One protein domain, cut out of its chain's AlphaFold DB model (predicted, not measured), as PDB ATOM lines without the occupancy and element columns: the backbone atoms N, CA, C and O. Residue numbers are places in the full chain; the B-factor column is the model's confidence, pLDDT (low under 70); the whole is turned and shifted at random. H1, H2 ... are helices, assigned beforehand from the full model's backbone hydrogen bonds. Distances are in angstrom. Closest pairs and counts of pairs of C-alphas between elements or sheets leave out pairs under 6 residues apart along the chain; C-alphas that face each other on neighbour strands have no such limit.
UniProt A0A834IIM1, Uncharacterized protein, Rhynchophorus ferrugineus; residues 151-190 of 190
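What this domain is: This is residues 151 to 190 of the 190 residues of an uncharacterized protein of Rhynchophorus ferrugineus (UniProt A0A834IIM1). A straight helix, H1, sticks out as an arm from a small head in which the short helix H2 sits among loops. Residues 151 to 164 stand free, and this arm makes much of the length. The printed part has 40 residues, with two named helices in the order H1, H2 and no named strand; its class is all helix. It is only just loose, close to extended, with a radius of gyration of the C-alphas of 13.4 A and spans of 41 by 18 by 11 A.

How they stand to each other: H1, residues 151 to 163, and H2, residues 178 to 184, are apart, with no C-alpha of the one within 8 A of the other. Between them runs a long link of 14 residues, in which residues 170 to 171 pair with residues 174 to 175, antiparallel. In H1 and H2 every O i to N i+4 pair is within hydrogen-bond range.

Where its parts are: H1 begins at C-alpha 151 (211.417, 164.090, 419.772) and measures 18.4 A from first to last C-alpha. H2 ends at C-alpha 184 (233.143, 191.151, 406.142) and measures 10.0 A.

The domain as a whole: The C-alphas of Ala 151 and Gly 173 are the two farthest apart, at 41.0 A. The printed part has no cut, and it ends at Lys 190, the chain's last residue. Mean pLDDT of the printed part is 90.5, and no printed residue is under 70.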
ATOM      1  N   ALA A 151     209.987 164.308 419.564       96.69
ATOM      2  CA  ALA A 151     211.417 164.090 419.772       96.69
ATOM      3  C   ALA A 151     212.238 164.373 418.504       96.69
ATOM      4  O   ALA A 151     213.280 165.019 418.585       96.69
ATOM      5  N   GLU A 152     211.738 163.964 417.335       97.19
ATOM      6  CA  GLU A 152     212.389 164.205 416.041       97.19
ATOM      7  C   GLU A 152     212.556 165.701 415.769       97.19
ATOM      8  O   GLU A 152     213.664 166.161 415.495       97.19
ATOM      9  N   LYS A 153     211.476 166.480 415.932       96.62
ATOM     10  CA  LYS A 153     211.518 167.941 415.767       96.62
ATOM     11  C   LYS A 153     212.483 168.592 416.750       96.62
ATOM     12  O   LYS A 153     213.243 169.472 416.367       96.62
ATOM     13  N   TYR A 154     212.482 168.144 418.004       96.94
ATOM     14  CA  TYR A 154     213.393 168.665 419.018       96.94
ATOM     15  C   TYR A 154     214.866 168.412 418.664       96.94
ATOM     16  O   TYR A 154     215.691 169.311 418.818       96.94
ATOM     17  N   VAL A 155     215.202 167.213 418.177       97.56
ATOM     18  CA  VAL A 155     216.569 166.882 417.746       97.56
ATOM     19  C   VAL A 155     216.958 167.690 416.510       97.56
ATOM     20  O   VAL A 155     218.038 168.278 416.507       97.56
ATOM     21  N   ALA A 156     216.077 167.793 415.511       97.31
ATOM     22  CA  ALA A 156     216.312 168.606 414.318       97.31
ATOM     23  C   ALA A 156     216.597 170.072 414.687       97.31
ATOM     24  O   ALA A 156     217.654 170.592 414.345       97.31
ATOM     25  N   GLU A 157     215.753 170.694 415.518       96.25
ATOM     26  CA  GLU A 157     215.977 172.066 415.994       96.25
ATOM     27  C   GLU A 157     217.302 172.238 416.757       96.25
ATOM     28  O   GLU A 157     217.875 173.329 416.779       96.25
ATOM     29  N   LYS A 158     217.776 171.199 417.455       96.75
ATOM     30  CA  LYS A 158     219.059 171.240 418.169       96.75
ATOM     31  C   LYS A 158     220.244 171.153 417.221       96.75
ATOM     32  O   LYS A 158     221.204 171.890 417.430       96.75
ATOM     33  N   LEU A 159     220.164 170.297 416.205       96.50
ATOM     34  CA  LEU A 159     221.172 170.213 415.151       96.50
ATOM     35  C   LEU A 159     221.221 171.518 414.349       96.50
ATOM     36  O   LEU A 159     222.304 172.062 414.160       96.50
ATOM     37  N   ASP A 160     220.066 172.086 413.997       95.38
ATOM     38  CA  ASP A 160     219.978 173.370 413.294       95.38
ATOM     39  C   ASP A 160     220.617 174.505 414.101       95.38
ATOM     40  O   ASP A 160     221.414 175.273 413.570       95.38
ATOM     41  N   LYS A 161     220.339 174.583 415.411       93.06
ATOM     42  CA  LYS A 161     220.972 175.567 416.310       93.06
ATOM     43  C   LYS A 161     222.476 175.359 416.462       93.06
ATOM     44  O   LYS A 161     223.192 176.327 416.687       93.06
ATOM     45  N   LEU A 162     222.952 174.117 416.393       93.88
ATOM     46  CA  LEU A 162     224.382 173.811 416.449       93.88
ATOM     47  C   LEU A 162     225.080 174.239 415.153       93.88
ATOM     48  O   LEU A 162     226.194 174.751 415.201       93.88
ATOM     49  N   HIS A 163     224.410 174.063 414.014       90.75
ATOM     50  CA  HIS A 163     224.899 174.496 412.708       90.75
ATOM     51  C   HIS A 163     224.687 175.999 412.444       90.75
ATOM     52  O   HIS A 163     225.266 176.538 411.499       90.75
ATOM     53  N   GLU A 164     223.889 176.699 413.259       89.94
ATOM     54  CA  GLU A 164     223.673 178.138 413.121       89.94
ATOM     55  C   GLU A 164     224.964 178.921 413.415       89.94
ATOM     56  O   GLU A 164     225.546 178.865 414.499       89.94
ATOM     57  N   ILE A 165     225.401 179.710 412.432       85.44
ATOM     58  CA  ILE A 165     226.586 180.557 412.556       85.44
ATOM     59  C   ILE A 165     226.240 181.773 413.422       85.44
ATOM     60  O   ILE A 165     225.549 182.694 412.979       85.44
ATOM     61  N   ILE A 166     226.748 181.795 414.656       86.44
ATOM     62  CA  ILE A 166     226.566 182.918 415.582       86.44
ATOM     63  C   ILE A 166     227.441 184.089 415.129       86.44
ATOM     64  O   ILE A 166     228.671 184.028 415.175       86.44
ATOM     65  N   LEU A 167     226.805 185.186 414.720       87.06
ATOM     66  CA  LEU A 167     227.510 186.396 414.309       87.06
ATOM     67  C   LEU A 167     227.800 187.309 415.505       87.06
ATOM     68  O   LEU A 167     226.930 187.517 416.360       87.06
ATOM     69  N   PRO A 168     228.996 187.916 415.569       89.69
ATOM     70  CA  PRO A 168     229.294 188.901 416.593       89.69
ATOM     71  C   PRO A 168     228.423 190.147 416.395       89.69
ATOM     72  O   PRO A 168     228.201 190.612 415.283       89.69
ATOM     73  N   ARG A 169     227.953 190.739 417.499       86.69
ATOM     74  CA  ARG A 169     227.110 191.952 417.470       86.69
ATOM     75  C   ARG A 169     227.885 193.224 417.093       86.69
ATOM     76  O   ARG A 169     227.286 194.233 416.719       86.69
ATOM     77  N   TYR A 170     229.206 193.185 417.237       89.62
ATOM     78  CA  TYR A 170     230.124 194.287 416.967       89.62
ATOM     79  C   TYR A 170     231.257 193.795 416.072       89.62
ATOM     80  O   TYR A 170     231.752 192.685 416.251       89.62
ATOM     81  N   TRP A 171     231.709 194.649 415.161       89.81
ATOM     82  CA  TRP A 171     232.857 194.395 414.300       89.81
ATOM     83  C   TRP A 171     233.870 195.525 414.473       89.81
ATOM     84  O   TRP A 171     233.531 196.697 414.302       89.81
ATOM     85  N   LYS A 172     235.104 195.186 414.873       89.62
ATOM     86  CA  LYS A 172     236.173 196.159 415.184       89.62
ATOM     87  C   LYS A 172     235.701 197.310 416.099       89.62
ATOM     88  O   LYS A 172     235.982 198.478 415.852       89.62
ATOM     89  N   GLY A 173     234.919 196.978 417.131       91.00
ATOM     90  CA  GLY A 173     234.422 197.934 418.132       91.00
ATOM     91  C   GLY A 173     233.215 198.785 417.713       91.00
ATOM     92  O   GLY A 173     232.680 199.509 418.546       91.00
ATOM     93  N   ARG A 174     232.730 198.689 416.465       89.50
ATOM     94  CA  ARG A 174     231.521 199.396 416.003       89.50
ATOM     95  C   ARG A 174     230.365 198.422 415.787       89.50
ATOM     96  O   ARG A 174     230.565 197.291 415.345       89.50
ATOM     97  N   ARG A 175     229.140 198.847 416.111       93.56
ATOM     98  CA  ARG A 175     227.933 198.051 415.853       93.56
ATOM     99  C   ARG A 175     227.560 198.179 414.384       93.56
ATOM    100  O   ARG A 175     227.292 199.283 413.922       93.56
ATOM    101  N   LEU A 176     227.522 197.054 413.683       91.06
ATOM    102  CA  LEU A 176     227.152 196.984 412.274       91.06
ATOM    103  C   LEU A 176     225.912 196.088 412.101       91.06
ATOM    104  O   LEU A 176     225.689 195.189 412.913       91.06
ATOM    105  N   PRO A 177     225.078 196.350 411.083       92.31
ATOM    106  CA  PRO A 177     224.031 195.433 410.640       92.31
ATOM    107  C   PRO A 177     224.566 194.031 410.305       92.31
ATOM    108  O   PRO A 177     225.682 193.894 409.808       92.31
ATOM    109  N   GLU A 178     223.743 193.000 410.523       89.25
ATOM    110  CA  GLU A 178     224.120 191.581 410.373       89.25
ATOM    111  C   GLU A 178     224.660 191.244 408.972       89.25
ATOM    112  O   GLU A 178     225.668 190.549 408.853       89.25
ATOM    113  N   TYR A 179     224.045 191.792 407.917       90.31
ATOM    114  CA  TYR A 179     224.454 191.534 406.533       90.31
ATOM    115  C   TYR A 179     225.878 192.037 406.231       90.31
ATOM    116  O   TYR A 179     226.651 191.323 405.598       90.31
ATOM    117  N   LEU A 180     226.266 193.213 406.752       89.88
ATOM    118  CA  LEU A 180     227.627 193.743 406.589       89.88
ATOM    119  C   LEU A 180     228.645 192.890 407.343       89.88
ATOM    120  O   LEU A 180     229.754 192.692 406.865       89.88
ATOM    121  N   ILE A 181     228.288 192.382 408.524       89.88
ATOM    122  CA  ILE A 181     229.178 191.510 409.300       89.88
ATOM    123  C   ILE A 181     229.396 190.185 408.561       89.88
ATOM    124  O   ILE A 181     230.533 189.722 408.498       89.88
ATOM    125  N   ARG A 182     228.352 189.614 407.942       89.38
ATOM    126  CA  ARG A 182     228.477 188.430 407.071       89.38
ATOM    127  C   ARG A 182     229.400 188.684 405.886       89.38
ATOM    128  O   ARG A 182     230.327 187.907 405.689       89.38
ATOM    129  N   GLU A 183     229.203 189.789 405.169       90.62
ATOM    130  CA  GLU A 183     230.051 190.171 404.036       90.62
ATOM    131  C   GLU A 183     231.520 190.327 404.462       90.62
ATOM    132  O   GLU A 183     232.419 189.781 403.828       90.62
ATOM    133  N   LYS A 184     231.783 190.996 405.595       89.88
ATOM    134  CA  LYS A 184     233.143 191.151 406.142       89.88
ATOM    135  C   LYS A 184     233.772 189.838 406.617       89.88
ATOM    136  O   LYS A 184     234.996 189.753 406.648       89.88
ATOM    137  N   MET A 185     232.959 188.850 406.987       86.44
ATOM    138  CA  MET A 185     233.384 187.504 407.390       86.44
ATOM    139  C   MET A 185     233.457 186.516 406.213       86.44
ATOM    140  O   MET A 185     233.837 185.370 406.425       86.44
ATOM    141  N   GLY A 186     233.093 186.929 404.991       88.31
ATOM    142  CA  GLY A 186     233.040 186.044 403.820       88.31
ATOM    143  C   GLY A 186     231.931 184.988 403.889       88.31
ATOM    144  O   GLY A 186     232.026 183.947 403.245       88.31
ATOM    145  N   LEU A 187     230.894 185.230 404.694       87.12
ATOM    146  CA  LEU A 187     229.762 184.326 404.870       87.12
ATOM    147  C   LEU A 187     228.668 184.615 403.833       87.12
ATOM    148  O   LEU A 187     228.469 185.779 403.470       87.12
ATOM    149  N   PRO A 188     227.910 183.594 403.390       83.06
ATOM    150  CA  PRO A 188     226.809 183.803 402.458       83.06
ATOM    151  C   PRO A 188     225.751 184.748 403.056       83.06
ATOM    152  O   PRO A 188     225.501 184.702 404.271       83.06
ATOM    153  N   PRO A 189     225.112 185.610 402.241       77.75
ATOM    154  CA  PRO A 189     223.988 186.425 402.697       77.75
ATOM    155  C   PRO A 189     222.850 185.523 403.207       77.75
ATOM    156  O   PRO A 189     222.735 184.369 402.793       77.75
ATOM    157  N   LYS A 190     222.094 186.012 404.195       70.75
ATOM    158  CA  LYS A 190     220.987 185.263 404.809       70.75
ATOM    159  C   LYS A 190     219.738 185.364 403.954       70.75
ATOM    160  O   LYS A 190     219.528 186.467 403.403       70.75
TER     161      LYS A 190